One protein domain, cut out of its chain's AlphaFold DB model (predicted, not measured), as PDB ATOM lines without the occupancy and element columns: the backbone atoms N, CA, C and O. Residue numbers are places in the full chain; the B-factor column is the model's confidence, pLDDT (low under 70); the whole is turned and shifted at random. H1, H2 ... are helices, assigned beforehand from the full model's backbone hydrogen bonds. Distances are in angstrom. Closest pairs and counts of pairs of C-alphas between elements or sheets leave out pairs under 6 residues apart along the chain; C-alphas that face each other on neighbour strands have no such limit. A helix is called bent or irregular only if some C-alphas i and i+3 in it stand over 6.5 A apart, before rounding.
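What this domain is: This is residues 240 to 317 and 349 to 431 of the 475 residues of an uncharacterized protein of Oncopeltus fasciatus (UniProt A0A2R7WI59). Two helical hairpins, H2 with H3 and H4 with H5, make an up-and-down bundle of four helices, each running against the one before it in the chain. H1 crosses H2 on the outside of this bundle, with residues 240 to 245 sticking out, and the long H6 passes steeply near H4, with residues 422 to 431 sticking out. The printed part has 161 residues with six named helices, H1 to H6 in order along the chain, and no named strand; the class is all helix. The whole is compact, with a radius of gyration of the C-alphas of 15.8 A, and rounded, spanning 44 by 41 by 30 A.

How they stand to each other: H1, residues 240 to 259, touches H2, residues 273 to 291, at a steep tilt of 59 degrees, the same way; their closest C-alphas, of Val 250 and Tyr 280, are 5.5 A apart. H2 and H3, residues 296 to 314, form a hairpin at a shallow tilt of 22 degrees, opposite ways, closest at the C-alphas of Phe 278 and Ile 305, 6.3 A. H4, residues 349 to 371, touches H5, residues 375 to 388, with residues 366 to 371 alone; this hairpin has a shallow tilt of 21 degrees, and its closest C-alphas, of Ser 370 and Leu 378, are 4.8 A apart. Residues 296 to 303 of H3 touch residues 380 to 384 of H5, closest at the C-alphas of Glu 296 and Tyr 380, 6.5 A. H2 and H4 are close but not clearly touching, at a shallow tilt of 6 degrees, the same way; the closest C-alphas, of Cys 290 and Cys 369, are 7.5 A apart. H6, residues 405 to 428, is close to H4 but not clearly touching, at a steep tilt of 50 degrees; the closest C-alphas, of Leu 360 and Gln 411, are 7.1 A apart. H1 and H6 are apart. Every O i to N i+4 pair is within hydrogen-bond range in H2, H3, H5 and H6, against 13 of 16 in H1 and 18 of 19 in H4.

Where its parts are: H1 begins at C-alpha 240 (86.306, 83.670, 40.300); it is irregular, with C-alphas 242 and 245 8.2 A apart, and has a kink of 46 degrees near residue 247. H2 is 27.0 A long, H3 26.9 A, H4 34.1 A and H5 19.9 A. H6, 34.6 A, ends at C-alpha 428 (113.674, 77.835, 60.716).

The domain as a whole: Residues 318 to 348 are not printed, and C-alphas 317 and 349 are 16.5 A apart across the cut. The links H1 to H2 and H5 to H6 are long. The mean pLDDT of the printed part is 72.8; residues 260 to 266, 315 to 317, 349 to 351 and 392 to 431 are under 70.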
ATOM      1  N   PRO A 240      85.241  84.407  39.617       81.38
ATOM      2  CA  PRO A 240      86.306  83.670  40.300       81.38
ATOM      3  C   PRO A 240      87.722  84.203  40.064       81.38
ATOM      4  O   PRO A 240      88.574  84.086  40.948       81.38
ATOM      5  N   GLU A 241      87.985  84.803  38.901       84.00
ATOM      6  CA  GLU A 241      89.305  85.367  38.599       84.00
ATOM      7  C   GLU A 241      89.632  86.585  39.485       84.00
ATOM      8  O   GLU A 241      90.796  86.767  39.843       84.00
ATOM      9  N   ASP A 242      88.623  87.335  39.948       80.81
ATOM     10  CA  ASP A 242      88.796  88.545  40.771       80.81
ATOM     11  C   ASP A 242      89.323  88.241  42.188       80.81
ATOM     12  O   ASP A 242      89.774  89.138  42.897       80.81
ATOM     13  N   ILE A 243      89.271  86.979  42.634       82.06
ATOM     14  CA  ILE A 243      89.775  86.560  43.955       82.06
ATOM     15  C   ILE A 243      90.831  85.457  43.881       82.06
ATOM     16  O   ILE A 243      91.210  84.895  44.906       82.06
ATOM     17  N   LYS A 244      91.324  85.122  42.690       83.81
ATOM     18  CA  LYS A 244      92.187  83.955  42.469       83.81
ATOM     19  C   LYS A 244      93.430  83.921  43.356       83.81
ATOM     20  O   LYS A 244      93.744  82.876  43.921       83.81
ATOM     21  N   LEU A 245      94.114  85.059  43.527       81.00
ATOM     22  CA  LEU A 245      95.293  85.128  44.406       81.00
ATOM     23  C   LEU A 245      94.921  84.968  45.885       81.00
ATOM     24  O   LEU A 245      95.695  84.391  46.652       81.00
ATOM     25  N   ILE A 246      93.743  85.458  46.283       83.38
ATOM     26  CA  ILE A 246      93.222  85.264  47.639       83.38
ATOM     27  C   ILE A 246      92.979  83.769  47.855       83.38
ATOM     28  O   ILE A 246      93.517  83.207  48.803       83.38
ATOM     29  N   SER A 247      92.245  83.118  46.946       83.56
ATOM     30  CA  SER A 247      91.942  81.684  47.018       83.56
ATOM     31  C   SER A 247      93.203  80.828  47.075       83.56
ATOM     32  O   SER A 247      93.300  79.971  47.944       83.56
ATOM     33  N   PHE A 248      94.203  81.114  46.236       81.19
ATOM     34  CA  PHE A 248      95.485  80.402  46.255       81.19
ATOM     35  C   PHE A 248      96.181  80.495  47.623       81.19
ATOM     36  O   PHE A 248      96.521  79.478  48.222       81.19
ATOM     37  N   SER A 249      96.325  81.717  48.152       77.81
ATOM     38  CA  SER A 249      96.968  81.955  49.454       77.81
ATOM     39  C   SER A 249      96.211  81.276  50.604       77.81
ATOM     40  O   SER A 249      96.794  80.826  51.591       77.81
ATOM     41  N   VAL A 250      94.883  81.238  50.490       83.56
ATOM     42  CA  VAL A 250      93.979  80.607  51.451       83.56
ATOM     43  C   VAL A 250      94.096  79.089  51.404       83.56
ATOM     44  O   VAL A 250      94.167  78.463  52.465       83.56
ATOM     45  N   ASP A 251      94.135  78.496  50.213       79.56
ATOM     46  CA  ASP A 251      94.227  77.050  50.038       79.56
ATOM     47  C   ASP A 251      95.553  76.508  50.592       79.56
ATOM     48  O   ASP A 251      95.518  75.597  51.417       79.56
ATOM     49  N   GLU A 252      96.692  77.138  50.274       77.81
ATOM     50  CA  GLU A 252      98.021  76.744  50.779       77.81
ATOM     51  C   GLU A 252      98.060  76.658  52.318       77.81
ATOM     52  O   GLU A 252      98.497  75.670  52.918       77.81
ATOM     53  N   ARG A 253      97.543  77.688  52.996       78.12
ATOM     54  CA  ARG A 253      97.498  77.734  54.469       78.12
ATOM     55  C   ARG A 253      96.476  76.769  55.052       78.12
ATOM     56  O   ARG A 253      96.724  76.197  56.113       78.12
ATOM     57  N   THR A 254      95.339  76.586  54.385       78.56
ATOM     58  CA  THR A 254      94.308  75.646  54.841       78.56
ATOM     59  C   THR A 254      94.815  74.209  54.761       78.56
ATOM     60  O   THR A 254      94.607  73.447  55.703       78.56
ATOM     61  N   GLU A 255      95.542  73.842  53.707       78.00
ATOM     62  CA  GLU A 255      96.174  72.525  53.590       78.00
ATOM     63  C   GLU A 255      97.147  72.258  54.739       78.00
ATOM     64  O   GLU A 255      97.076  71.206  55.379       78.00
ATOM     65  N   SER A 256      97.997  73.237  55.067       75.19
ATOM     66  CA  SER A 256      98.902  73.154  56.218       75.19
ATOM     67  C   SER A 256      98.142  72.970  57.538       75.19
ATOM     68  O   SER A 256      98.507  72.126  58.361       75.19
ATOM     69  N   PHE A 257      97.040  73.704  57.730       78.00
ATOM     70  CA  PHE A 257      96.181  73.566  58.905       78.00
ATOM     71  C   PHE A 257      95.563  72.162  59.003       78.00
ATOM     72  O   PHE A 257      95.663  71.524  60.051       78.00
ATOM     73  N   LEU A 258      94.981  71.643  57.916       73.94
ATOM     74  CA  LEU A 258      94.351  70.318  57.886       73.94
ATOM     75  C   LEU A 258      95.358  69.176  58.029       73.94
ATOM     76  O   LEU A 258      95.045  68.159  58.650       73.94
ATOM     77  N   HIS A 259      96.579  69.341  57.515       70.62
ATOM     78  CA  HIS A 259      97.650  68.359  57.676       70.62
ATOM     79  C   HIS A 259      97.961  68.084  59.154       70.62
ATOM     80  O   HIS A 259      98.266  66.948  59.516       70.62
ATOM     81  N   ASN A 260      97.833  69.091  60.019       64.31
ATOM     82  CA  ASN A 260      98.032  68.924  61.458       64.31
ATOM     83  C   ASN A 260      96.864  68.189  62.139       64.31
ATOM     84  O   ASN A 260      96.968  67.830  63.305       64.31
ATOM     85  N   VAL A 261      95.753  67.944  61.430       61.09
ATOM     86  CA  VAL A 261      94.473  67.459  61.974       61.09
ATOM     87  C   VAL A 261      94.009  66.142  61.311       61.09
ATOM     88  O   VAL A 261      92.856  65.740  61.436       61.09
ATOM     89  N   LYS A 262      94.923  65.413  60.651       54.31
ATOM     90  CA  LYS A 262      94.707  64.236  59.766       54.31
ATOM     91  C   LYS A 262      93.770  63.098  60.217       54.31
ATOM     92  O   LYS A 262      93.486  62.221  59.411       54.31
ATOM     93  N   ASN A 263      93.288  63.068  61.455       54.31
ATOM     94  CA  ASN A 263      92.426  61.998  61.977       54.31
ATOM     95  C   ASN A 263      90.917  62.264  61.795       54.31
ATOM     96  O   ASN A 263      90.103  61.617  62.452       54.31
ATOM     97  N   LEU A 264      90.535  63.228  60.952       59.03
ATOM     98  CA  LEU A 264      89.145  63.642  60.727       59.03
ATOM     99  C   LEU A 264      88.819  63.669  59.225       59.03
ATOM    100  O   LEU A 264      89.690  63.947  58.408       59.03
ATOM    101  N   GLU A 265      87.558  63.413  58.860       63.59
ATOM    102  CA  GLU A 265      87.051  63.322  57.469       63.59
ATOM    103  C   GLU A 265      87.008  64.672  56.711       63.59
ATOM    104  O   GLU A 265      86.392  64.805  55.648       63.59
ATOM    105  N   LEU A 266      87.649  65.710  57.253       68.81
ATOM    106  CA  LEU A 266      87.685  67.043  56.669       68.81
ATOM    107  C   LEU A 266      88.768  67.112  55.591       68.81
ATOM    108  O   LEU A 266      89.962  67.049  55.876       68.81
ATOM    109  N   THR A 267      88.341  67.288  54.346       72.06
ATOM    110  CA  THR A 267      89.222  67.491  53.192       72.06
ATOM    111  C   THR A 267      89.065  68.906  52.641       72.06
ATOM    112  O   THR A 267      88.043  69.560  52.857       72.06
ATOM    113  N   MET A 268      90.046  69.369  51.861       75.81
ATOM    114  CA  MET A 268      89.987  70.663  51.163       75.81
ATOM    115  C   MET A 268      88.741  70.841  50.284       75.81
ATOM    116  O   MET A 268      88.305  71.971  50.071       75.81
ATOM    117  N   GLN A 269      88.177  69.739  49.783       73.81
ATOM    118  CA  GLN A 269      86.968  69.717  48.955       73.81
ATOM    119  C   GLN A 269      85.691  69.869  49.794       73.81
ATOM    120  O   GLN A 269      84.705  70.429  49.325       73.81
ATOM    121  N   ASN A 270      85.721  69.413  51.048       74.38
ATOM    122  CA  ASN A 270      84.568  69.423  51.946       74.38
ATOM    123  C   ASN A 270      84.422  70.742  52.722       74.38
ATOM    124  O   ASN A 270      83.376  70.975  53.330       74.38
ATOM    125  N   ILE A 271      85.448  71.602  52.729       78.75
ATOM    126  CA  ILE A 271      85.445  72.873  53.465       78.75
ATOM    127  C   ILE A 271      85.078  74.030  52.524       78.75
ATOM    128  O   ILE A 271      85.833  74.329  51.598       78.75
ATOM    129  N   PRO A 272      83.963  74.741  52.777       82.56
ATOM    130  CA  PRO A 272      83.594  75.936  52.028       82.56
ATOM    131  C   PRO A 272      84.672  77.027  52.079       82.56
ATOM    132  O   PRO A 272      85.261  77.266  53.134       82.56
ATOM    133  N   LEU A 273      84.858  77.767  50.979       82.44
ATOM    134  CA  LEU A 273      85.833  78.867  50.873       82.44
ATOM    135  C   LEU A 273      85.719  79.893  52.015       82.44
ATOM    136  O   LEU A 273      86.732  80.362  52.524       82.44
ATOM    137  N   VAL A 274      84.496  80.196  52.466       85.44
ATOM    138  CA  VAL A 274      84.252  81.075  53.622       85.44
ATOM    139  C   VAL A 274      84.966  80.582  54.886       85.44
ATOM    140  O   VAL A 274      85.586  81.374  55.588       85.44
ATOM    141  N   LEU A 275      84.937  79.275  55.167       85.81
ATOM    142  CA  LEU A 275      85.643  78.703  56.310       85.81
ATOM    143  C   LEU A 275      87.149  78.672  56.061       85.81
ATOM    144  O   LEU A 275      87.903  78.979  56.979       85.81
ATOM    145  N   LYS A 276      87.592  78.388  54.829       87.00
ATOM    146  CA  LYS A 276      89.016  78.455  54.467       87.00
ATOM    147  C   LYS A 276      89.612  79.846  54.728       87.00
ATOM    148  O   LYS A 276      90.687  79.948  55.308       87.00
ATOM    149  N   LEU A 277      88.886  80.921  54.399       90.19
ATOM    150  CA  LEU A 277      89.294  82.302  54.698       90.19
ATOM    151  C   LEU A 277      89.514  82.531  56.200       90.19
ATOM    152  O   LEU A 277      90.519  83.118  56.596       90.19
ATOM    153  N   PHE A 278      88.611  82.039  57.050       91.88
ATOM    154  CA  PHE A 278      88.777  82.164  58.500       91.88
ATOM    155  C   PHE A 278      89.859  81.237  59.070       91.88
ATOM    156  O   PHE A 278      90.490  81.608  60.053       91.88
ATOM    157  N   ILE A 279      90.128  80.081  58.456       88.56
ATOM    158  CA  ILE A 279      91.277  79.225  58.810       88.56
ATOM    159  C   ILE A 279      92.592  79.932  58.477       88.56
ATOM    160  O   ILE A 279      93.513  79.945  59.298       88.56
ATOM    161  N   TYR A 280      92.676  80.549  57.295       89.88
ATOM    162  CA  TYR A 280      93.816  81.371  56.897       89.88
ATOM    163  C   TYR A 280      94.058  82.490  57.916       89.88
ATOM    164  O   TYR A 280      95.182  82.662  58.395       89.88
ATOM    165  N   GLU A 281      92.998  83.213  58.285       94.25
ATOM    166  CA  GLU A 281      93.083  84.331  59.223       94.25
ATOM    167  C   GLU A 281      93.434  83.869  60.644       94.25
ATOM    168  O   GLU A 281      94.266  84.481  61.306       94.25
ATOM    169  N   LEU A 282      92.877  82.742  61.099       93.56
ATOM    170  CA  LEU A 282      93.210  82.139  62.390       93.56
ATOM    171  C   LEU A 282      94.678  81.712  62.454       93.56
ATOM    172  O   LEU A 282      95.333  81.858  63.488       93.56
ATOM    173  N   SER A 283      95.203  81.182  61.351       89.38
ATOM    174  CA  SER A 283      96.606  80.779  61.248       89.38
ATOM    175  C   SER A 283      97.527  81.999  61.298       89.38
ATOM    176  O   SER A 283      98.515  81.982  62.030       89.38
ATOM    177  N   LEU A 284      97.168  83.079  60.589       90.69
ATOM    178  CA  LEU A 284      97.861  84.368  60.668       90.69
ATOM    179  C   LEU A 284      97.883  84.910  62.098       90.69
ATOM    180  O   LEU A 284      98.951  85.230  62.611       90.69
ATOM    181  N   ASP A 285      96.719  84.994  62.738       95.50
ATOM    182  CA  ASP A 285      96.576  85.482  64.108       95.50
ATOM    183  C   ASP A 285      97.402  84.644  65.096       95.50
ATOM    184  O   ASP A 285      98.083  85.188  65.962       95.50
ATOM    185  N   SER A 286      97.431  83.322  64.916       92.56
ATOM    186  CA  SER A 286      98.229  82.420  65.753       92.56
ATOM    187  C   SER A 286      99.734  82.654  65.602       92.56
ATOM    188  O   SER A 286     100.439  82.689  66.612       92.56
ATOM    189  N   ASP A 287     100.221  82.848  64.369       88.94
ATOM    190  CA  ASP A 287     101.618  83.223  64.112       88.94
ATOM    191  C   ASP A 287     101.936  84.582  64.771       88.94
ATOM    192  O   ASP A 287     102.954  84.714  65.452       88.94
ATOM    193  N   LEU A 288     101.051  85.580  64.640       91.56
ATOM    194  CA  LEU A 288     101.244  86.909  65.233       91.56
ATOM    195  C   LEU A 288     101.260  86.874  66.763       91.56
ATOM    196  O   LEU A 288     102.144  87.471  67.363       91.56
ATOM    197  N   ILE A 289     100.337  86.159  67.408       93.81
ATOM    198  CA  ILE A 289     100.299  86.040  68.873       93.81
ATOM    199  C   ILE A 289     101.549  85.323  69.398       93.81
ATOM    200  O   ILE A 289     102.058  85.681  70.459       93.81
ATOM    201  N   CYS A 290     102.042  84.316  68.670       90.12
ATOM    202  CA  CYS A 290     103.264  83.598  69.037       90.12
ATOM    203  C   CYS A 290     104.523  84.460  68.863       90.12
ATOM    204  O   CYS A 290     105.437  84.361  69.674       90.12
ATOM    205  N   ASN A 291     104.578  85.291  67.818       88.50
ATOM    206  CA  ASN A 291     105.740  86.136  67.528       88.50
ATOM    207  C   ASN A 291     105.733  87.452  68.323       88.50
ATOM    208  O   ASN A 291     106.791  88.011  68.600       88.50
ATOM    209  N   PHE A 292     104.551  87.944  68.700       91.38
ATOM    210  CA  PHE A 292     104.345  89.220  69.381       91.38
ATOM    211  C   PHE A 292     103.460  89.018  70.617       91.38
ATOM    212  O   PHE A 292     102.249  89.261  70.615       91.38
ATOM    213  N   ILE A 293     104.088  88.552  71.695       92.69
ATOM    214  CA  ILE A 293     103.418  88.228  72.957       92.69
ATOM    215  C   ILE A 293     102.853  89.475  73.653       92.69
ATOM    216  O   ILE A 293     103.453  90.548  73.644       92.69
ATOM    217  N   GLY A 294     101.697  89.339  74.311       90.50
ATOM    218  CA  GLY A 294     101.164  90.396  75.180       90.50
ATOM    219  C   GLY A 294     100.449  91.550  74.463       90.50
ATOM    220  O   GLY A 294     100.304  92.626  75.052       90.50
ATOM    221  N   HIS A 295      99.948  91.335  73.244       94.38
ATOM    222  CA  HIS A 295      99.140  92.309  72.498       94.38
ATOM    223  C   HIS A 295      97.644  91.945  72.511       94.38
ATOM    224  O   HIS A 295      97.211  90.992  71.867       94.38
ATOM    225  N   GLU A 296      96.821  92.715  73.231       95.81
ATOM    226  CA  GLU A 296      95.375  92.445  73.362       95.81
ATOM    227  C   GLU A 296      94.596  92.597  72.047       95.81
ATOM    228  O   GLU A 296      93.589  91.918  71.853       95.81
ATOM    229  N   SER A 297      95.056  93.453  71.134       96.25
ATOM    230  CA  SER A 297      94.508  93.624  69.780       96.25
ATOM    231  C   SER A 297      94.418  92.306  69.015       96.25
ATOM    232  O   SER A 297      93.365  92.020  68.444       96.25
ATOM    233  N   LEU A 298      95.465  91.478  69.079       97.38
ATOM    234  CA  LEU A 298      95.500  90.156  68.453       97.38
ATOM    235  C   LEU A 298      94.431  89.244  69.064       97.38
ATOM    236  O   LEU A 298      93.562  88.727  68.376       97.38
ATOM    237  N   TRP A 299      94.367  89.164  70.392       96.62
ATOM    238  CA  TRP A 299      93.342  88.375  71.081       96.62
ATOM    239  C   TRP A 299      91.908  88.859  70.813       96.62
ATOM    240  O   TRP A 299      90.974  88.052  70.774       96.62
ATOM    241  N   CYS A 300      91.702  90.164  70.625       96.56
ATOM    242  CA  CYS A 300      90.425  90.723  70.190       96.56
ATOM    243  C   CYS A 300      90.090  90.320  68.746       96.56
ATOM    244  O   CYS A 300      88.942  89.965  68.470       96.56
ATOM    245  N   HIS A 301      91.073  90.325  67.847       97.56
ATOM    246  CA  HIS A 301      90.909  89.850  66.479       97.56
ATOM    247  C   HIS A 301      90.623  88.342  66.423       97.56
ATOM    248  O   HIS A 301      89.657  87.935  65.775       97.56
ATOM    249  N   ARG A 302      91.329  87.530  67.215       96.50
ATOM    250  CA  ARG A 302      91.032  86.106  67.413       96.50
ATOM    251  C   ARG A 302      89.575  85.864  67.794       96.50
ATOM    252  O   ARG A 302      88.897  85.037  67.193       96.50
ATOM    253  N   ARG A 303      89.043  86.621  68.763       95.19
ATOM    254  CA  ARG A 303      87.624  86.514  69.159       95.19
ATOM    255  C   ARG A 303      86.674  86.837  68.008       95.19
ATOM    256  O   ARG A 303      85.651  86.171  67.883       95.19
ATOM    257  N   PHE A 304      86.995  87.823  67.170       95.38
ATOM    258  CA  PHE A 304      86.216  88.091  65.959       95.38
ATOM    259  C   PHE A 304      86.194  86.868  65.030       95.38
ATOM    260  O   PHE A 304      85.115  86.454  64.617       95.38
ATOM    261  N   ILE A 305      87.351  86.246  64.772       95.25
ATOM    262  CA  ILE A 305      87.462  85.064  63.901       95.25
ATOM    263  C   ILE A 305      86.564  83.929  64.414       95.25
ATOM    264  O   ILE A 305      85.714  83.428  63.680       95.25
ATOM    265  N   PHE A 306      86.679  83.576  65.698       92.62
ATOM    266  CA  PHE A 306      85.850  82.530  66.311       92.62
ATOM    267  C   PHE A 306      84.354  82.861  66.287       92.62
ATOM    268  O   PHE A 306      83.517  81.978  66.081       92.62
ATOM    269  N   HIS A 307      84.002  84.130  66.492       90.56
ATOM    270  CA  HIS A 307      82.614  84.582  66.446       90.56
ATOM    271  C   HIS A 307      82.005  84.441  65.048       90.56
ATOM    272  O   HIS A 307      80.879  83.956  64.924       90.56
ATOM    273  N   GLU A 308      82.739  84.815  63.999       89.81
ATOM    274  CA  GLU A 308      82.267  84.671  62.620       89.81
ATOM    275  C   GLU A 308      82.206  83.204  62.182       89.81
ATOM    276  O   GLU A 308      81.191  82.789  61.624       89.81
ATOM    277  N   ILE A 309      83.202  82.382  62.536       88.31
ATOM    278  CA  ILE A 309      83.133  80.930  62.309       88.31
ATOM    279  C   ILE A 309      81.864  80.354  62.947       88.31
ATOM    280  O   ILE A 309      81.100  79.656  62.285       88.31
ATOM    281  N   LYS A 310      81.584  80.678  64.215       85.69
ATOM    282  CA  LYS A 310      80.374  80.197  64.895       85.69
ATOM    283  C   LYS A 310      79.103  80.588  64.139       85.69
ATOM    284  O   LYS A 310      78.212  79.753  63.990       85.69
ATOM    285  N   LYS A 311      78.996  81.843  63.689       84.44
ATOM    286  CA  LYS A 311      77.839  82.297  62.904       84.44
ATOM    287  C   LYS A 311      77.659  81.442  61.652       84.44
ATOM    288  O   LYS A 311      76.541  81.016  61.387       84.44
ATOM    289  N   ILE A 312      78.741  81.152  60.935       82.62
ATOM    290  CA  ILE A 312      78.705  80.343  59.709       82.62
ATOM    291  C   ILE A 312      78.241  78.913  59.993       82.62
ATOM    292  O   ILE A 312      77.440  78.368  59.240       82.62
ATOM    293  N   LEU A 313      78.713  78.305  61.083       81.19
ATOM    294  CA  LEU A 313      78.385  76.916  61.408       81.19
ATOM    295  C   LEU A 313      76.968  76.729  61.966       81.19
ATOM    296  O   LEU A 313      76.406  75.646  61.818       81.19
ATOM    297  N   TYR A 314      76.406  77.742  62.642       74.94
ATOM    298  CA  TYR A 314      75.227  77.550  63.498       74.94
ATOM    299  C   TYR A 314      74.055  78.518  63.281       74.94
ATOM    300  O   TYR A 314      72.987  78.259  63.826       74.94
ATOM    301  N   ASN A 315      74.186  79.587  62.487       64.56
ATOM    302  CA  ASN A 315      73.063  80.490  62.187       64.56
ATOM    303  C   ASN A 315      72.393  80.169  60.836       64.56
ATOM    304  O   ASN A 315      72.304  81.029  59.964       64.56
ATOM    305  N   SER A 316      71.881  78.945  60.668       51.09
ATOM    306  CA  SER A 316      71.047  78.568  59.512       51.09
ATOM    307  C   SER A 316      69.576  79.023  59.603       51.09
ATOM    308  O   SER A 316      68.834  78.799  58.653       51.09
ATOM    309  N   ASP A 317      69.150  79.651  60.708       41.00
ATOM    310  CA  ASP A 317      67.744  80.039  60.957       41.00
ATOM    311  C   ASP A 317      67.403  81.510  60.654       41.00
ATOM    312  O   ASP A 317      66.241  81.899  60.746       41.00
ATOM    313  N   ASN A 349      76.670  67.985  59.573       52.47
ATOM    314  CA  ASN A 349      77.694  66.975  59.886       52.47
ATOM    315  C   ASN A 349      79.132  67.543  59.801       52.47
ATOM    316  O   ASN A 349      79.988  67.206  60.612       52.47
ATOM    317  N   VAL A 350      79.380  68.496  58.889       61.38
ATOM    318  CA  VAL A 350      80.662  69.230  58.811       61.38
ATOM    319  C   VAL A 350      80.837  70.163  60.013       61.38
ATOM    320  O   VAL A 350      81.938  70.290  60.535       61.38
ATOM    321  N   GLY A 351      79.762  70.799  60.491       68.12
ATOM    322  CA  GLY A 351      79.842  71.812  61.546       68.12
ATOM    323  C   GLY A 351      80.285  71.284  62.908       68.12
ATOM    324  O   GLY A 351      81.058  71.948  63.602       68.12
ATOM    325  N   ASP A 352      79.842  70.086  63.292       72.75
ATOM    326  CA  ASP A 352      80.252  69.471  64.556       72.75
ATOM    327  C   ASP A 352      81.683  68.899  64.467       72.75
ATOM    328  O   ASP A 352      82.477  69.116  65.383       72.75
ATOM    329  N   GLN A 353      82.067  68.279  63.338       72.25
ATOM    330  CA  GLN A 353      83.455  67.850  63.093       72.25
ATOM    331  C   GLN A 353      84.428  69.043  63.070       72.25
ATOM    332  O   GLN A 353      85.484  69.005  63.698       72.25
ATOM    333  N   PHE A 354      84.066  70.133  62.393       77.38
ATOM    334  CA  PHE A 354      84.899  71.331  62.290       77.38
ATOM    335  C   PHE A 354      85.032  72.066  63.631       77.38
ATOM    336  O   PHE A 354      86.103  72.558  63.982       77.38
ATOM    337  N   THR A 355      83.971  72.080  64.439       78.69
ATOM    338  CA  THR A 355      84.012  72.667  65.787       78.69
ATOM    339  C   THR A 355      84.862  71.847  66.746       78.69
ATOM    340  O   THR A 355      85.555  72.417  67.593       78.69
ATOM    341  N   LEU A 356      84.870  70.519  66.590       76.00
ATOM    342  CA  LEU A 356      85.800  69.652  67.305       76.00
ATOM    343  C   LEU A 356      87.254  69.989  66.945       76.00
ATOM    344  O   LEU A 356      88.059  70.196  67.852       76.00
ATOM    345  N   VAL A 357      87.575  70.116  65.650       78.31
ATOM    346  CA  VAL A 357      88.913  70.539  65.192       78.31
ATOM    347  C   VAL A 357      89.337  71.844  65.838       78.31
ATOM    348  O   VAL A 357      90.420  71.928  66.410       78.31
ATOM    349  N   LEU A 358      88.479  72.859  65.767       82.31
ATOM    350  CA  LEU A 358      88.794  74.171  66.314       82.31
ATOM    351  C   LEU A 358      88.949  74.143  67.831       82.31
ATOM    352  O   LEU A 358      89.816  74.831  68.355       82.31
ATOM    353  N   SER A 359      88.154  73.336  68.537       81.75
ATOM    354  CA  SER A 359      88.284  73.180  69.989       81.75
ATOM    355  C   SER A 359      89.624  72.542  70.366       81.75
ATOM    356  O   SER A 359      90.278  73.015  71.291       81.75
ATOM    357  N   LEU A 360      90.065  71.511  69.635       78.50
ATOM    358  CA  LEU A 360      91.377  70.885  69.840       78.50
ATOM    359  C   LEU A 360      92.520  71.852  69.518       78.50
ATOM    360  O   LEU A 360      93.456  71.985  70.307       78.50
ATOM    361  N   TYR A 361      92.418  72.548  68.383       83.12
ATOM    362  CA  TYR A 361      93.387  73.554  67.960       83.12
ATOM    363  C   TYR A 361      93.560  74.651  69.004       83.12
ATOM    364  O   TYR A 361      94.682  74.961  69.406       83.12
ATOM    365  N   GLU A 362      92.447  75.180  69.500       87.75
ATOM    366  CA  GLU A 362      92.463  76.264  70.466       87.75
ATOM    367  C   GLU A 362      92.917  75.817  71.858       87.75
ATOM    368  O   GLU A 362      93.616  76.566  72.534       87.75
ATOM    369  N   ASP A 363      92.595  74.591  72.286       82.38
ATOM    370  CA  ASP A 363      93.062  74.059  73.573       82.38
ATOM    371  C   ASP A 363      94.591  73.962  73.620       82.38
ATOM    372  O   ASP A 363      95.212  74.401  74.591       82.38
ATOM    373  N   VAL A 364      95.214  73.435  72.559       83.31
ATOM    374  CA  VAL A 364      96.683  73.362  72.484       83.31
ATOM    375  C   VAL A 364      97.297  74.753  72.363       83.31
ATOM    376  O   VAL A 364      98.301  75.037  73.019       83.31
ATOM    377  N   PHE A 365      96.679  75.641  71.586       87.19
ATOM    378  CA  PHE A 365      97.159  77.007  71.425       87.19
ATOM    379  C   PHE A 365      97.131  77.805  72.739       87.19
ATOM    380  O   PHE A 365      98.124  78.441  73.098       87.19
ATOM    381  N   ILE A 366      96.030  77.738  73.496       87.31
ATOM    382  CA  ILE A 366      95.895  78.421  74.791       87.31
ATOM    383  C   ILE A 366      96.887  77.865  75.809       87.31
ATOM    384  O   ILE A 366      97.463  78.657  76.554       87.31
ATOM    385  N   LYS A 367      97.098  76.540  75.853       84.12
ATOM    386  CA  LYS A 367      98.106  75.919  76.730       84.12
ATOM    387  C   LYS A 367      99.488  76.493  76.443       84.12
ATOM    388  O   LYS A 367     100.069  77.102  77.332       84.12
ATOM    389  N   LYS A 368      99.912  76.459  75.174       85.06
ATOM    390  CA  LYS A 368     101.173  77.068  74.734       85.06
ATOM    391  C   LYS A 368     101.288  78.531  75.173       85.06
ATOM    392  O   LYS A 368     102.292  78.915  75.747       85.06
ATOM    393  N   CYS A 369     100.250  79.340  74.949       86.00
ATOM    394  CA  CYS A 369     100.262  80.756  75.331       86.00
ATOM    395  C   CYS A 369     100.254  80.993  76.850       86.00
ATOM    396  O   CYS A 369     100.638  82.073  77.287       86.00
ATOM    397  N   SER A 370      99.759  80.038  77.639       84.12
ATOM    398  CA  SER A 370      99.701  80.133  79.104       84.12
ATOM    399  C   SER A 370     101.019  79.732  79.764       84.12
ATOM    400  O   SER A 370     101.294  80.193  80.868       84.12
ATOM    401  N   ASP A 371     101.816  78.905  79.085       78.75
ATOM    402  CA  ASP A 371     103.141  78.469  79.538       78.75
ATOM    403  C   ASP A 371     104.229  79.530  79.270       78.75
ATOM    404  O   ASP A 371     105.341  79.435  79.789       78.75
ATOM    405  N   GLU A 372     103.913  80.562  78.482       79.38
ATOM    406  CA  GLU A 372     104.796  81.707  78.259       79.38
ATOM    407  C   GLU A 372     104.949  82.541  79.541       79.38
ATOM    408  O   GLU A 372     103.966  82.945  80.169       79.38
ATOM    409  N   ASN A 373     106.189  82.893  79.890       81.75
ATOM    410  CA  ASN A 373     106.530  83.711  81.063       81.75
ATOM    411  C   ASN A 373     106.179  85.212  80.892       81.75
ATOM    412  O   ASN A 373     106.938  86.076  81.324       81.75
ATOM    413  N   GLU A 374     105.040  85.548  80.269       89.50
ATOM    414  CA  GLU A 374     104.558  86.928  80.111       89.50
ATOM    415  C   GLU A 374     103.154  87.107  80.726       89.50
ATOM    416  O   GLU A 374     102.161  86.603  80.185       89.50
ATOM    417  N   PRO A 375     103.004  87.880  81.825       91.06
ATOM    418  CA  PRO A 375     101.738  87.999  82.557       91.06
ATOM    419  C   PRO A 375     100.563  88.507  81.716       91.06
ATOM    420  O   PRO A 375      99.421  88.083  81.904       91.06
ATOM    421  N   ARG A 376     100.829  89.421  80.772       91.69
ATOM    422  CA  ARG A 376      99.804  89.943  79.856       91.69
ATOM    423  C   ARG A 376      99.267  88.849  78.945       91.69
ATOM    424  O   ARG A 376      98.054  88.739  78.786       91.69
ATOM    425  N   GLN A 377     100.154  88.021  78.404       92.44
ATOM    426  CA  GLN A 377      99.788  86.912  77.531       92.44
ATOM    427  C   GLN A 377      98.900  85.904  78.268       92.44
ATOM    428  O   GLN A 377      97.812  85.585  77.784       92.44
ATOM    429  N   LEU A 378      99.291  85.508  79.485       91.94
ATOM    430  CA  LEU A 378      98.487  84.635  80.342       91.94
ATOM    431  C   LEU A 378      97.101  85.233  80.633       91.94
ATOM    432  O   LEU A 378      96.080  84.543  80.544       91.94
ATOM    433  N   ALA A 379      97.039  86.530  80.952       93.81
ATOM    434  CA  ALA A 379      95.780  87.219  81.219       93.81
ATOM    435  C   ALA A 379      94.860  87.240  79.985       93.81
ATOM    436  O   ALA A 379      93.654  87.002  80.110       93.81
ATOM    437  N   TYR A 380      95.398  87.500  78.791       94.69
ATOM    438  CA  TYR A 380      94.610  87.516  77.557       94.69
ATOM    439  C   TYR A 380      94.143  86.121  77.141       94.69
ATOM    440  O   TYR A 380      92.959  85.969  76.827       94.69
ATOM    441  N   ALA A 381      95.011  85.110  77.240       92.88
ATOM    442  CA  ALA A 381      94.668  83.711  77.005       92.88
ATOM    443  C   ALA A 381      93.561  83.238  77.960       92.88
ATOM    444  O   ALA A 381      92.557  82.664  77.534       92.88
ATOM    445  N   THR A 382      93.667  83.584  79.247       91.56
ATOM    446  CA  THR A 382      92.651  83.264  80.262       91.56
ATOM    447  C   THR A 382      91.311  83.931  79.947       91.56
ATOM    448  O   THR A 382      90.273  83.266  79.940       91.56
ATOM    449  N   LYS A 383      91.309  85.233  79.623       93.06
ATOM    450  CA  LYS A 383      90.091  85.951  79.205       93.06
ATOM    451  C   LYS A 383      89.491  85.355  77.929       93.06
ATOM    452  O   LYS A 383      88.272  85.289  77.803       93.06
ATOM    453  N   HIS A 384      90.325  84.947  76.971       93.25
ATOM    454  CA  HIS A 384      89.880  84.303  75.737       93.25
ATOM    455  C   HIS A 384      89.225  82.945  76.020       93.25
ATOM    456  O   HIS A 384      88.105  82.719  75.571       93.25
ATOM    457  N   LYS A 385      89.836  82.107  76.865       90.12
ATOM    458  CA  LYS A 385      89.262  80.833  77.323       90.12
ATOM    459  C   LYS A 385      87.901  81.015  78.002       90.12
ATOM    460  O   LYS A 385      86.946  80.323  77.666       90.12
ATOM    461  N   GLN A 386      87.792  81.979  78.921       89.50
ATOM    462  CA  GLN A 386      86.528  82.320  79.593       89.50
ATOM    463  C   GLN A 386      85.468  82.867  78.628       89.50
ATOM    464  O   GLN A 386      84.269  82.696  78.838       89.50
ATOM    465  N   TRP A 387      85.890  83.580  77.583       90.25
ATOM    466  CA  TRP A 387      84.987  84.046  76.538       90.25
ATOM    467  C   TRP A 387      84.495  82.873  75.684       90.25
ATOM    468  O   TRP A 387      83.290  82.765  75.460       90.25
ATOM    469  N   LEU A 388      85.384  81.951  75.297       86.06
ATOM    470  CA  LEU A 388      85.044  80.748  74.535       86.06
ATOM    471  C   LEU A 388      84.122  79.790  75.295       86.06
ATOM    472  O   LEU A 388      83.215  79.219  74.696       86.06
ATOM    473  N   SER A 389      84.262  79.666  76.617       83.31
ATOM    474  CA  SER A 389      83.390  78.795  77.419       83.31
ATOM    475  C   SER A 389      81.921  79.240  77.440       83.31
ATOM    476  O   SER A 389      81.050  78.471  77.836       83.31
ATOM    477  N   LYS A 390      81.615  80.476  77.017       81.38
ATOM    478  CA  LYS A 390      80.231  80.957  76.845       81.38
ATOM    479  C   LYS A 390      79.566  80.401  75.582       81.38
ATOM    480  O   LYS A 390      78.359  80.559  75.402       81.38
ATOM    481  N   PHE A 391      80.328  79.772  74.693       73.31
ATOM    482  CA  PHE A 391      79.818  79.150  73.483       73.31
ATOM    483  C   PHE A 391      79.538  77.673  73.757       73.31
ATOM    484  O   PHE A 391      80.459  76.875  73.860       73.31
ATOM    485  N   SER A 392      78.258  77.298  73.838       55.41
ATOM    486  CA  SER A 392      77.791  75.963  74.264       55.41
ATOM    487  C   SER A 392      78.392  74.764  73.513       55.41
ATOM    488  O   SER A 392      78.351  73.652  74.031       55.41
ATOM    489  N   LYS A 393      78.941  74.974  72.311       65.50
ATOM    490  CA  LYS A 393      79.558  73.933  71.477       65.50
ATOM    491  C   LYS A 393      81.095  73.945  71.449       65.50
ATOM    492  O   LYS A 393      81.670  72.974  70.971       65.50
ATOM    493  N   PHE A 394      81.763  74.975  71.978       61.59
ATOM    494  CA  PHE A 394      83.224  74.981  72.135       61.59
ATOM    495  C   PHE A 394      83.580  74.446  73.526       61.59
ATOM    496  O   PHE A 394      83.204  75.036  74.537       61.59
ATOM    497  N   GLN A 395      84.286  73.316  73.593       58.34
ATOM    498  CA  GLN A 395      84.655  72.680  74.863       58.34
ATOM    499  C   GLN A 395      86.143  72.897  75.163       58.34
ATOM    500  O   GLN A 395      86.998  72.379  74.452       58.34
ATOM    501  N   LEU A 396      86.441  73.651  76.231       58.25
ATOM    502  CA  LEU A 396      87.798  73.920  76.729       58.25
ATOM    503  C   LEU A 396      87.857  73.745  78.265       58.25
ATOM    504  O   LEU A 396      87.170  74.489  78.969       58.25
ATOM    505  N   PRO A 397      88.697  72.848  78.824       53.00
ATOM    506  CA  PRO A 397      89.533  71.874  78.121       53.00
ATOM    507  C   PRO A 397      88.669  70.801  77.447       53.00
ATOM    508  O   PRO A 397      87.656  70.374  78.005       53.00
ATOM    509  N   TYR A 398      89.069  70.352  76.258       48.97
ATOM    510  CA  TYR A 398      88.433  69.189  75.645       48.97
ATOM    511  C   TYR A 398      88.834  67.947  76.448       48.97
ATOM    512  O   TYR A 398      89.999  67.541  76.443       48.97
ATOM    513  N   ASN A 399      87.883  67.390  77.199       41.28
ATOM    514  CA  ASN A 399      88.128  66.241  78.060       41.28
ATOM    515  C   ASN A 399      87.933  64.957  77.237       41.28
ATOM    516  O   ASN A 399      86.800  64.602  76.900       41.28
ATOM    517  N   SER A 400      89.032  64.274  76.910       39.81
ATOM    518  CA  SER A 400      89.058  63.021  76.137       39.81
ATOM    519  C   SER A 400      88.210  61.902  76.742       39.81
ATOM    520  O   SER A 400      87.799  60.992  76.033       39.81
ATOM    521  N   ASP A 401      87.913  61.972  78.040       37.38
ATOM    522  CA  ASP A 401      87.248  60.895  78.780       37.38
ATOM    523  C   ASP A 401      85.763  60.714  78.422       37.38
ATOM    524  O   ASP A 401      85.124  59.760  78.864       37.38
ATOM    525  N   LYS A 402      85.190  61.620  77.616       40.50
ATOM    526  CA  LYS A 402      83.809  61.524  77.116       40.50
ATOM    527  C   LYS A 402      83.702  61.263  75.611       40.50
ATOM    528  O   LYS A 402      82.582  61.237  75.101       40.50
ATOM    529  N   SER A 403      84.809  61.067  74.893       41.78
ATOM    530  CA  SER A 403      84.793  60.811  73.451       41.78
ATOM    531  C   SER A 403      85.405  59.460  73.085       41.78
ATOM    532  O   SER A 403      86.191  58.865  73.817       41.78
ATOM    533  N   THR A 404      84.952  58.926  71.952       47.84
ATOM    534  CA  THR A 404      85.366  57.630  71.409       47.84
ATOM    535  C   THR A 404      86.887  57.564  71.226       47.84
ATOM    536  O   THR A 404      87.538  58.579  70.987       47.84
ATOM    537  N   ALA A 405      87.468  56.360  71.288       40.50
ATOM    538  CA  ALA A 405      88.918  56.119  71.208       40.50
ATOM    539  C   ALA A 405      89.635  56.825  70.027       40.50
ATOM    540  O   ALA A 405      90.822  57.139  70.123       40.50
ATOM    541  N   ALA A 406      88.910  57.138  68.946       38.22
ATOM    542  CA  ALA A 406      89.394  57.923  67.811       38.22
ATOM    543  C   ALA A 406      89.751  59.383  68.172       38.22
ATOM    544  O   ALA A 406      90.775  59.893  67.723       38.22
ATOM    545  N   ALA A 407      88.959  60.047  69.018       36.44
ATOM    546  CA  ALA A 407      89.200  61.430  69.438       36.44
ATOM    547  C   ALA A 407      90.382  61.542  70.423       36.44
ATOM    548  O   ALA A 407      91.175  62.480  70.333       36.44
ATOM    549  N   ALA A 408      90.565  60.545  71.295       40.53
ATOM    550  CA  ALA A 408      91.731  60.451  72.177       40.53
ATOM    551  C   ALA A 408      93.038  60.182  71.396       40.53
ATOM    552  O   ALA A 408      94.078  60.778  71.689       40.53
ATOM    553  N   GLY A 409      92.983  59.332  70.360       40.84
ATOM    554  CA  GLY A 409      94.100  59.111  69.432       40.84
ATOM    555  C   GLY A 409      94.442  60.354  68.603       40.84
ATOM    556  O   GLY A 409      95.619  60.671  68.416       40.84
ATOM    557  N   ALA A 410      93.421  61.109  68.176       41.22
ATOM    558  CA  ALA A 410      93.599  62.373  67.472       41.22
ATOM    559  C   ALA A 410      94.293  63.429  68.339       41.22
ATOM    560  O   ALA A 410      95.226  64.068  67.866       41.22
ATOM    561  N   GLN A 411      93.904  63.562  69.609       40.28
ATOM    562  CA  GLN A 411      94.492  64.526  70.541       40.28
ATOM    563  C   GLN A 411      95.964  64.228  70.863       40.28
ATOM    564  O   GLN A 411      96.779  65.147  70.852       40.28
ATOM    565  N   ARG A 412      96.339  62.960  71.099       42.72
ATOM    566  CA  ARG A 412      97.750  62.590  71.329       42.72
ATOM    567  C   ARG A 412      98.624  62.918  70.121       42.72
ATOM    568  O   ARG A 412      99.615  63.620  70.273       42.72
ATOM    569  N   ASN A 413      98.211  62.498  68.926       42.88
ATOM    570  CA  ASN A 413      98.959  62.768  67.697       42.88
ATOM    571  C   ASN A 413      98.994  64.262  67.342       42.88
ATOM    572  O   ASN A 413     100.002  64.735  66.823       42.88
ATOM    573  N   PHE A 414      97.931  65.009  67.653       42.66
ATOM    574  CA  PHE A 414      97.864  66.462  67.486       42.66
ATOM    575  C   PHE A 414      98.920  67.176  68.334       42.66
ATOM    576  O   PHE A 414      99.667  68.002  67.818       42.66
ATOM    577  N   ILE A 415      99.048  66.799  69.612       43.41
ATOM    578  CA  ILE A 415     100.076  67.332  70.518       43.41
ATOM    579  C   ILE A 415     101.481  66.962  70.020       43.41
ATOM    580  O   ILE A 415     102.365  67.818  70.003       43.41
ATOM    581  N   THR A 416     101.687  65.729  69.544       43.19
ATOM    582  CA  THR A 416     102.982  65.287  68.997       43.19
ATOM    583  C   THR A 416     103.359  66.035  67.713       43.19
ATOM    584  O   THR A 416     104.508  66.444  67.565       43.19
ATOM    585  N   GLN A 417     102.415  66.263  66.793       43.16
ATOM    586  CA  GLN A 417     102.670  66.979  65.537       43.16
ATOM    587  C   GLN A 417     102.830  68.488  65.732       43.16
ATOM    588  O   GLN A 417     103.686  69.080  65.082       43.16
ATOM    589  N   LEU A 418     102.086  69.111  66.653       40.25
ATOM    590  CA  LEU A 418     102.313  70.508  67.040       40.25
ATOM    591  C   LEU A 418     103.654  70.694  67.746       40.25
ATOM    592  O   LEU A 418     104.339  71.676  67.473       40.25
ATOM    593  N   GLY A 419     104.061  69.738  68.585       38.38
ATOM    594  CA  GLY A 419     105.411  69.687  69.143       38.38
ATOM    595  C   GLY A 419     106.475  69.597  68.045       38.38
ATOM    596  O   GLY A 419     107.416  70.384  68.038       38.38
ATOM    597  N   LEU A 420     106.287  68.714  67.058       38.66
ATOM    598  CA  LEU A 420     107.212  68.546  65.931       38.66
ATOM    599  C   LEU A 420     107.274  69.792  65.026       38.66
ATOM    600  O   LEU A 420     108.355  70.223  64.643       38.66
ATOM    601  N   ALA A 421     106.130  70.407  64.721       39.25
ATOM    602  CA  ALA A 421     106.046  71.626  63.920       39.25
ATOM    603  C   ALA A 421     106.619  72.846  64.659       39.25
ATOM    604  O   ALA A 421     107.230  73.705  64.029       39.25
ATOM    605  N   ALA A 422     106.471  72.918  65.986       38.41
ATOM    606  CA  ALA A 422     107.110  73.938  66.815       38.41
ATOM    607  C   ALA A 422     108.636  73.751  66.886       38.41
ATOM    608  O   ALA A 422     109.361  74.742  66.839       38.41
ATOM    609  N   VAL A 423     109.122  72.506  66.929       38.16
ATOM    610  CA  VAL A 423     110.556  72.175  66.839       38.16
ATOM    611  C   VAL A 423     111.120  72.557  65.467       38.16
ATOM    612  O   VAL A 423     112.142  73.229  65.398       38.16
ATOM    613  N   LEU A 424     110.428  72.214  64.376       37.97
ATOM    614  CA  LEU A 424     110.869  72.528  63.012       37.97
ATOM    615  C   LEU A 424     110.793  74.031  62.698       37.97
ATOM    616  O   LEU A 424     111.753  74.582  62.175       37.97
ATOM    617  N   LYS A 425     109.723  74.740  63.095       39.28
ATOM    618  CA  LYS A 425     109.662  76.212  62.980       39.28
ATOM    619  C   LYS A 425     110.672  76.909  63.898       39.28
ATOM    620  O   LYS A 425     111.160  77.976  63.547       39.28
ATOM    621  N   GLY A 426     110.996  76.327  65.054       35.34
ATOM    622  CA  GLY A 426     112.038  76.829  65.952       35.34
ATOM    623  C   GLY A 426     113.454  76.720  65.377       35.34
ATOM    624  O   GLY A 426     114.309  77.516  65.763       35.34
ATOM    625  N   LEU A 427     113.678  75.784  64.446       33.75
ATOM    626  CA  LEU A 427     114.910  75.648  63.659       33.75
ATOM    627  C   LEU A 427     114.952  76.609  62.457       33.75
ATOM    628  O   LEU A 427     116.039  76.980  62.027       33.75
ATOM    629  N   ASP A 428     113.792  77.036  61.947       35.53
ATOM    630  CA  ASP A 428     113.674  77.835  60.716       35.53
ATOM    631  C   ASP A 428     113.604  79.362  60.964       35.53
ATOM    632  O   ASP A 428     113.832  80.157  60.058       35.53
ATOM    633  N   THR A 429     113.311  79.820  62.194       33.66
ATOM    634  CA  THR A 429     113.050  81.256  62.471       33.66
ATOM    635  C   THR A 429     113.987  81.951  63.463       33.66
ATOM    636  O   THR A 429     113.745  83.106  63.813       33.66
ATOM    637  N   ARG A 430     115.091  81.331  63.897       36.19
ATOM    638  CA  ARG A 430     116.076  82.010  64.763       36.19
ATOM    639  C   ARG A 430     117.413  82.201  64.047       36.19
ATOM    640  O   ARG A 430     118.258  81.316  64.119       36.19
ATOM    641  N   PRO A 431     117.685  83.375  63.448       31.88
ATOM    642  CA  PRO A 431     119.041  83.693  63.018       31.88
ATOM    643  C   PRO A 431     119.981  84.009  64.198       31.88
ATOM    644  O   PRO A 431     121.177  84.177  63.993       31.88
TER     645      PRO A 431